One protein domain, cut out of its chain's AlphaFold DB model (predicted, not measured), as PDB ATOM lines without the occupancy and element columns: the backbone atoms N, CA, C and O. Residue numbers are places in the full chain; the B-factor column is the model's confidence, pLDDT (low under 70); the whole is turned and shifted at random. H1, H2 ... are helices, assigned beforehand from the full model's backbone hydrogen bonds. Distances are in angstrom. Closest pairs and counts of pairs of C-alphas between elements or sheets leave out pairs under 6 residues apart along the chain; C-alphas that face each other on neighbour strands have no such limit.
ATOM      1  N   VAL A  94      64.546   5.709  -4.341       57.19
ATOM      2  CA  VAL A  94      64.567   6.704  -3.257       57.19
ATOM      3  C   VAL A  94      64.395   8.153  -3.753       57.19
ATOM      4  O   VAL A  94      63.631   8.912  -3.163       57.19
ATOM      5  N   ARG A  95      65.038   8.544  -4.863       57.72
ATOM      6  CA  ARG A  95      64.925   9.894  -5.448       57.72
ATOM      7  C   ARG A  95      63.530  10.140  -6.034       57.72
ATOM      8  O   ARG A  95      63.055  11.268  -5.993       57.72
ATOM      9  N   ASN A  96      62.846   9.107  -6.528       61.00
ATOM     10  CA  ASN A  96      61.488   9.252  -7.063       61.00
ATOM     11  C   ASN A  96      60.438   9.412  -5.958       61.00
ATOM     12  O   ASN A  96      59.516  10.207  -6.120       61.00
ATOM     13  N   GLU A  97      60.579   8.722  -4.826       67.88
ATOM     14  CA  GLU A  97      59.658   8.890  -3.693       67.88
ATOM     15  C   GLU A  97      59.766  10.284  -3.064       67.88
ATOM     16  O   GLU A  97      58.752  10.898  -2.731       67.88
ATOM     17  N   GLU A  98      60.982  10.818  -2.948       74.81
ATOM     18  CA  GLU A  98      61.215  12.167  -2.427       74.81
ATOM     19  C   GLU A  98      60.672  13.249  -3.375       74.81
ATOM     20  O   GLU A  98      60.002  14.189  -2.935       74.81
ATOM     21  N   ILE A  99      60.868  13.078  -4.690       77.12
ATOM     22  CA  ILE A  99      60.280  13.962  -5.707       77.12
ATOM     23  C   ILE A  99      58.751  13.917  -5.635       77.12
ATOM     24  O   ILE A  99      58.116  14.970  -5.606       77.12
ATOM     25  N   MET A 100      58.145  12.728  -5.552       77.25
ATOM     26  CA  MET A 100      56.687  12.597  -5.480       77.25
ATOM     27  C   MET A 100      56.119  13.221  -4.202       77.25
ATOM     28  O   MET A 100      55.152  13.973  -4.289       77.25
ATOM     29  N   ARG A 101      56.753  13.022  -3.038       82.62
ATOM     30  CA  ARG A 101      56.346  13.691  -1.788       82.62
ATOM     31  C   ARG A 101      56.436  15.211  -1.885       82.62
ATOM     32  O   ARG A 101      55.555  15.910  -1.392       82.62
ATOM     33  N   THR A 102      57.475  15.723  -2.541       85.31
ATOM     34  CA  THR A 102      57.643  17.167  -2.753       85.31
ATOM     35  C   THR A 102      56.540  17.717  -3.661       85.31
ATOM     36  O   THR A 102      55.942  18.746  -3.353       85.31
ATOM     37  N   ILE A 103      56.207  17.003  -4.741       85.56
ATOM     38  CA  ILE A 103      55.116  17.370  -5.657       85.56
ATOM     39  C   ILE A 103      53.758  17.333  -4.943       85.56
ATOM     40  O   ILE A 103      52.933  18.229  -5.137       85.56
ATOM     41  N   GLU A 104      53.512  16.323  -4.108       89.88
ATOM     42  CA  GLU A 104      52.282  16.215  -3.319       89.88
ATOM     43  C   GLU A 104      52.156  17.365  -2.316       89.88
ATOM     44  O   GLU A 104      51.104  18.004  -2.254       89.88
ATOM     45  N   ALA A 105      53.230  17.681  -1.586       90.00
ATOM     46  CA  ALA A 105      53.259  18.796  -0.644       90.00
ATOM     47  C   ALA A 105      52.999  20.145  -1.339       90.00
ATOM     48  O   ALA A 105      52.182  20.936  -0.860       90.00
ATOM     49  N   GLU A 106      53.615  20.391  -2.498       92.56
ATOM     50  CA  GLU A 106      53.342  21.570  -3.337       92.56
ATOM     51  C   GLU A 106      51.874  21.614  -3.782       92.56
ATOM     52  O   GLU A 106      51.185  22.616  -3.601       92.56
ATOM     53  N   THR A 107      51.340  20.500  -4.280       93.56
ATOM     54  CA  THR A 107      49.963  20.450  -4.792       93.56
ATOM     55  C   THR A 107      48.927  20.678  -3.689       93.56
ATOM     56  O   THR A 107      47.954  21.414  -3.884       93.56
ATOM     57  N   ILE A 108      49.117  20.056  -2.523       93.75
ATOM     58  CA  ILE A 108      48.218  20.185  -1.370       93.75
ATOM     59  C   ILE A 108      48.272  21.612  -0.821       93.75
ATOM     60  O   ILE A 108      47.223  22.241  -0.652       93.75
ATOM     61  N   SER A 109      49.475  22.146  -0.596       93.62
ATOM     62  CA  SER A 109      49.649  23.494  -0.044       93.62
ATOM     63  C   SER A 109      49.112  24.583  -0.983       93.62
ATOM     64  O   SER A 109      48.418  25.490  -0.523       93.62
ATOM     65  N   ALA A 110      49.302  24.449  -2.300       95.31
ATOM     66  CA  ALA A 110      48.733  25.366  -3.289       95.31
ATOM     67  C   ALA A 110      47.195  25.358  -3.294       95.31
ATOM     68  O   ALA A 110      46.564  26.415  -3.351       95.31
ATOM     69  N   ARG A 111      46.567  24.176  -3.194       94.81
ATOM     70  CA  ARG A 111      45.101  24.065  -3.102       94.81
ATOM     71  C   ARG A 111      44.556  24.704  -1.829       94.81
ATOM     72  O   ARG A 111      43.554  25.412  -1.893       94.81
ATOM     73  N   LEU A 112      45.208  24.472  -0.691       94.94
ATOM     74  CA  LEU A 112      44.843  25.090   0.588       94.94
ATOM     75  C   LEU A 112      44.933  26.617   0.519       94.94
ATOM     76  O   LEU A 112      43.990  27.295   0.922       94.94
ATOM     77  N   LEU A 113      46.013  27.154  -0.058       96.56
ATOM     78  CA  LEU A 113      46.188  28.596  -0.223       96.56
ATOM     79  C   LEU A 113      45.101  29.201  -1.123       96.56
ATOM     80  O   LEU A 113      44.499  30.218  -0.778       96.56
ATOM     81  N   ALA A 114      44.799  28.553  -2.250       96.19
ATOM     82  CA  ALA A 114      43.742  28.999  -3.155       96.19
ATOM     83  C   ALA A 114      42.365  29.016  -2.466       96.19
ATOM     84  O   ALA A 114      41.626  29.995  -2.584       96.19
ATOM     85  N   SER A 115      42.037  27.971  -1.699       94.88
ATOM     86  CA  SER A 115      40.800  27.908  -0.912       94.88
ATOM     87  C   SER A 115      40.737  29.010   0.146       94.88
ATOM     88  O   SER A 115      39.706  29.672   0.271       94.88
ATOM     89  N   ALA A 116      41.838  29.260   0.861       94.50
ATOM     90  CA  ALA A 116      41.930  30.341   1.837       94.50
ATOM     91  C   ALA A 116      41.683  31.711   1.188       94.50
ATOM     92  O   ALA A 116      40.903  32.499   1.714       94.50
ATOM     93  N   HIS A 117      42.245  31.972   0.005       94.94
ATOM     94  CA  HIS A 117      41.998  33.216  -0.729       94.94
ATOM     95  C   HIS A 117      40.546  33.402  -1.166       94.94
ATOM     96  O   HIS A 117      40.036  34.524  -1.141       94.94
ATOM     97  N   ILE A 118      39.882  32.326  -1.593       94.44
ATOM     98  CA  ILE A 118      38.469  32.377  -1.980       94.44
ATOM     99  C   ILE A 118      37.606  32.663  -0.748       94.44
ATOM    100  O   ILE A 118      36.742  33.538  -0.798       94.44
ATOM    101  N   LEU A 119      37.864  31.964   0.360       92.81
ATOM    102  CA  LEU A 119      37.095  32.101   1.595       92.81
ATOM    103  C   LEU A 119      37.349  33.433   2.304       92.81
ATOM    104  O   LEU A 119      36.409  34.007   2.838       92.81
ATOM    105  N   ALA A 120      38.556  33.998   2.211       93.12
ATOM    106  CA  ALA A 120      38.872  35.324   2.747       93.12
ATOM    107  C   ALA A 120      37.988  36.448   2.175       93.12
ATOM    108  O   ALA A 120      37.886  37.514   2.771       93.12
ATOM    109  N   ARG A 121      37.381  36.240   0.998       93.38
ATOM    110  CA  ARG A 121      36.483  37.212   0.353       93.38
ATOM    111  C   ARG A 121      35.022  37.056   0.781       93.38
ATOM    112  O   ARG A 121      34.188  37.857   0.366       93.38
ATOM    113  N   GLN A 122      34.699  36.015   1.543       93.56
ATOM    114  CA  GLN A 122      33.354  35.754   2.046       93.56
ATOM    115  C   GLN A 122      33.212  36.316   3.462       93.56
ATOM    116  O   GLN A 122      34.155  36.275   4.248       93.56
ATOM    117  N   ALA A 123      32.024  36.818   3.797       91.50
ATOM    118  CA  ALA A 123      31.757  37.356   5.128       91.50
ATOM    119  C   ALA A 123      31.962  36.274   6.203       91.50
ATOM    120  O   ALA A 123      31.290  35.241   6.176       91.50
ATOM    121  N   GLY A 124      32.882  36.517   7.141       89.62
ATOM    122  CA  GLY A 124      33.223  35.584   8.218       89.62
ATOM    123  C   GLY A 124      34.278  34.536   7.848       89.62
ATOM    124  O   GLY A 124      34.594  33.685   8.676       89.62
ATOM    125  N   GLY A 125      34.828  34.576   6.630       90.94
ATOM    126  CA  GLY A 125      35.895  33.674   6.187       90.94
ATOM    127  C   GLY A 125      37.310  34.159   6.521       90.94
ATOM    128  O   GLY A 125      38.279  33.444   6.267       90.94
ATOM    129  N   GLU A 126      37.462  35.354   7.100       93.75
ATOM    130  CA  GLU A 126      38.767  35.962   7.370       93.75
ATOM    131  C   GLU A 126      39.566  35.200   8.436       93.75
ATOM    132  O   GLU A 126      40.783  35.061   8.306       93.75
ATOM    133  N   SER A 127      38.897  34.682   9.473       92.44
ATOM    134  CA  SER A 127      39.540  33.870  10.515       92.44
ATOM    135  C   SER A 127      40.055  32.552   9.947       92.44
ATOM    136  O   SER A 127      41.225  32.233  10.120       92.44
ATOM    137  N   PHE A 128      39.224  31.848   9.172       93.19
ATOM    138  CA  PHE A 128      39.623  30.615   8.496       93.19
ATOM    139  C   PHE A 128      40.813  30.845   7.560       93.19
ATOM    140  O   PHE A 128      41.761  30.060   7.553       93.19
ATOM    141  N   ALA A 129      40.787  31.925   6.774       95.19
ATOM    142  CA  ALA A 129      41.884  32.248   5.873       95.19
ATOM    143  C   ALA A 129      43.181  32.519   6.643       95.19
ATOM    144  O   ALA A 129      44.222  31.980   6.277       95.19
ATOM    145  N   ARG A 130      43.114  33.284   7.741       95.50
ATOM    146  CA  ARG A 130      44.265  33.558   8.609       95.50
ATOM    147  C   ARG A 130      44.837  32.280   9.222       95.50
ATOM    148  O   ARG A 130      46.044  32.071   9.130       95.50
ATOM    149  N   ASP A 131      43.988  31.425   9.781       96.69
ATOM    150  CA  ASP A 131      44.401  30.147  10.369       96.69
ATOM    151  C   ASP A 131      45.028  29.235   9.308       96.69
ATOM    152  O   ASP A 131      46.053  28.598   9.546       96.69
ATOM    153  N   THR A 132      44.464  29.226   8.098       96.44
ATOM    154  CA  THR A 132      45.014  28.455   6.977       96.44
ATOM    155  C   THR A 132      46.363  29.003   6.521       96.44
ATOM    156  O   THR A 132      47.272  28.219   6.252       96.44
ATOM    157  N   TYR A 133      46.542  30.326   6.457       97.00
ATOM    158  CA  TYR A 133      47.847  30.909   6.142       97.00
ATOM    159  C   TYR A 133      48.880  30.538   7.209       97.00
ATOM    160  O   TYR A 133      49.983  30.124   6.860       97.00
ATOM    161  N   GLN A 134      48.520  30.631   8.493       97.00
ATOM    162  CA  GLN A 134      49.404  30.254   9.596       97.00
ATOM    163  C   GLN A 134      49.803  28.776   9.503       97.00
ATOM    164  O   GLN A 134      50.986  28.453   9.526       97.00
ATOM    165  N   TYR A 135      48.833  27.888   9.271       97.00
ATOM    166  CA  TYR A 135      49.087  26.467   9.050       97.00
ATOM    167  C   TYR A 135      50.039  26.217   7.867       97.00
ATOM    168  O   TYR A 135      50.975  25.429   7.973       97.00
ATOM    169  N   LEU A 136      49.851  26.905   6.739       96.88
ATOM    170  CA  LEU A 136      50.742  26.768   5.582       96.88
ATOM    171  C   LEU A 136      52.163  27.265   5.873       96.88
ATOM    172  O   LEU A 136      53.122  26.638   5.428       96.88
ATOM    173  N   ALA A 137      52.299  28.359   6.622       96.25
ATOM    174  CA  ALA A 137      53.592  28.896   7.025       96.25
ATOM    175  C   ALA A 137      54.338  27.956   7.988       96.25
ATOM    176  O   ALA A 137      55.554  27.816   7.870       96.25
ATOM    177  N   ASP A 138      53.619  27.293   8.897       96.56
ATOM    178  CA  ASP A 138      54.214  26.432   9.923       96.56
ATOM    179  C   ASP A 138      54.538  25.022   9.399       96.56
ATOM    180  O   ASP A 138      55.593  24.470   9.710       96.56
ATOM    181  N   PHE A 139      53.651  24.431   8.589       96.00
ATOM    182  CA  PHE A 139      53.766  23.031   8.152       96.00
ATOM    183  C   PHE A 139      54.322  22.854   6.736       96.00
ATOM    184  O   PHE A 139      54.818  21.775   6.412       96.00
ATOM    185  N   TYR A 140      54.269  23.891   5.895       95.19
ATOM    186  CA  TYR A 140      54.776  23.852   4.518       95.19
ATOM    187  C   TYR A 140      55.687  25.052   4.180       95.19
ATOM    188  O   TYR A 140      55.542  25.632   3.102       95.19
ATOM    189  N   PRO A 141      56.652  25.439   5.041       95.44
ATOM    190  CA  PRO A 141      57.451  26.658   4.852       95.44
ATOM    191  C   PRO A 141      58.272  26.657   3.553       95.44
ATOM    192  O   PRO A 141      58.533  27.713   2.967       95.44
ATOM    193  N   ASP A 142      58.654  25.469   3.085       93.75
ATOM    194  CA  ASP A 142      59.505  25.286   1.911       93.75
ATOM    195  C   ASP A 142      58.729  25.266   0.586       93.75
ATOM    196  O   ASP A 142      59.346  25.313  -0.483       93.75
ATOM    197  N   THR A 143      57.392  25.260   0.610       95.00
ATOM    198  CA  THR A 143      56.585  25.332  -0.618       95.00
ATOM    199  C   THR A 143      56.366  26.778  -1.057       95.00
ATOM    200  O   THR A 143      56.485  27.729  -0.276       95.00
ATOM    201  N   ALA A 144      56.043  26.985  -2.337       95.31
ATOM    202  CA  ALA A 144      55.679  28.310  -2.840       95.31
ATOM    203  C   ALA A 144      54.494  28.904  -2.065       95.31
ATOM    204  O   ALA A 144      54.528  30.080  -1.693       95.31
ATOM    205  N   ALA A 145      53.506  28.062  -1.756       94.69
ATOM    206  CA  ALA A 145      52.318  28.452  -1.017       94.69
ATOM    207  C   ALA A 145      52.618  28.851   0.438       94.69
ATOM    208  O   ALA A 145      52.094  29.860   0.904       94.69
ATOM    209  N   GLY A 146      53.488  28.121   1.146       94.25
ATOM    210  CA  GLY A 146      53.883  28.484   2.511       94.25
ATOM    211  C   GLY A 146      54.646  29.804   2.572       94.25
ATOM    212  O   GLY A 146      54.367  30.649   3.424       94.25
ATOM    213  N   ARG A 147      55.539  30.059   1.607       96.81
ATOM    214  CA  ARG A 147      56.229  31.357   1.494       96.81
ATOM    215  C   ARG A 147      55.273  32.513   1.222       96.81
ATOM    216  O   ARG A 147      55.490  33.614   1.727       96.81
ATOM    217  N   GLU A 148      54.258  32.296   0.393       95.81
ATOM    218  CA  GLU A 148      53.234  33.303   0.117       95.81
ATOM    219  C   GLU A 148      52.357  33.558   1.346       95.81
ATOM    220  O   GLU A 148      52.200  34.710   1.749       95.81
ATOM    221  N   ALA A 149      51.900  32.499   2.016       95.25
ATOM    222  CA  ALA A 149      51.168  32.589   3.275       95.25
ATOM    223  C   ALA A 149      51.945  33.384   4.340       95.25
ATOM    224  O   ALA A 149      51.394  34.278   4.981       95.25
ATOM    225  N   LEU A 150      53.256  33.157   4.456       95.81
ATOM    226  CA  LEU A 150      54.124  33.868   5.397       95.81
ATOM    227  C   LEU A 150      54.241  35.372   5.090       95.81
ATOM    228  O   LEU A 150      54.419  36.176   6.005       95.81
ATOM    229  N   LYS A 151      54.109  35.779   3.820       96.12
ATOM    230  CA  LYS A 151      54.004  37.201   3.442       96.12
ATOM    231  C   LYS A 151      52.643  37.782   3.821       96.12
ATOM    232  O   LYS A 151      52.593  38.915   4.282       96.12
ATOM    233  N   LEU A 152      51.568  37.016   3.638       92.81
ATOM    234  CA  LEU A 152      50.197  37.446   3.934       92.81
ATOM    235  C   LEU A 152      49.933  37.614   5.434       92.81
ATOM    236  O   LEU A 152      49.126  38.452   5.800       92.81
ATOM    237  N   ILE A 153      50.619  36.859   6.295       92.69
ATOM    238  CA  ILE A 153      50.513  37.007   7.760       92.69
ATOM    239  C   ILE A 153      51.230  38.271   8.258       92.69
ATOM    240  O   ILE A 153      50.856  38.836   9.283       92.69
ATOM    241  N   LYS A 154      52.294  38.696   7.566       88.19
ATOM    242  CA  LYS A 154      53.123  39.845   7.967       88.19
ATOM    243  C   LYS A 154      52.551  41.201   7.543       88.19
ATOM    244  O   LYS A 154      53.035  42.213   8.047       88.19
ATOM    245  N   ASN A 155      51.594  41.207   6.617       75.25
ATOM    246  CA  ASN A 155      50.919  42.399   6.097       75.25
ATOM    247  C   ASN A 155      49.546  42.569   6.748       75.25
ATOM    248  O   ASN A 155      49.163  43.737   6.967       75.25
TER     249      ASN A 155
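This is residues 94 to 155 of the 155 residues of an uncharacterized protein of Phycisphaerae bacterium SM23_30 (UniProt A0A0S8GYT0). One long helix, H1, makes the longest axis; H2 folds back beside its later part as a helical hairpin, and short H3 packs aslant on both. The first turns of H1, residues 94 to 101, stick out as a free arm beyond this small body. The printed part has 62 residues, with three named helices in the order H1, H2, H3 and no named strand: its class is all helix. It is only just compact, close to loose, with a radius of gyration of the C-alphas of 12.6 A, and spans 45 by 19 by 12 A, the arm adding to the length.

Find C-alpha 94 at (64.567, 6.704, -3.257); from there H1 runs through residues 94 to 119, 37.7 A from first to last C-alpha. Next look at C-alpha 126, at (38.767, 35.962, 7.370), where H2 begins; it holds residues 126 to 139 and measures 19.8 A. H3 holds residues 144 to 154, 16.0 A long, and ends at C-alpha 154, at (53.123, 39.845, 7.967).

Start at H1, which touches H2 with residues 109 to 119 alone; their closest C-alphas, of Ala 116 and Ala 129, are 4.5 A apart. This hairpin has a shallow tilt of 16 degrees, opposite ways. H1 touches H3 with residues 106 to 113 alone, closest at the C-alphas of Ala 110 and Ala 145, 5.2 A apart, at a steep tilt of 41 degrees, the same way. H2 and H3 touch at the C-alphas of Ala 137 and Gly 146, their closest, 4.5 A apart; they run opposite ways at a steep tilt of 55 degrees. In H1 and H2 every O i to N i+4 pair is within hydrogen-bond range; in H3, 6 of 7 are.

Look to Val 94 and Ala 123 for the two C-alphas farthest apart, 45.7 A. The printed part has no cut; the link from H1 to H2 is short and that from H2 to H3 is tight. The mean pLDDT of the printed part is 90.5, and residues 94 to 97 are under 70.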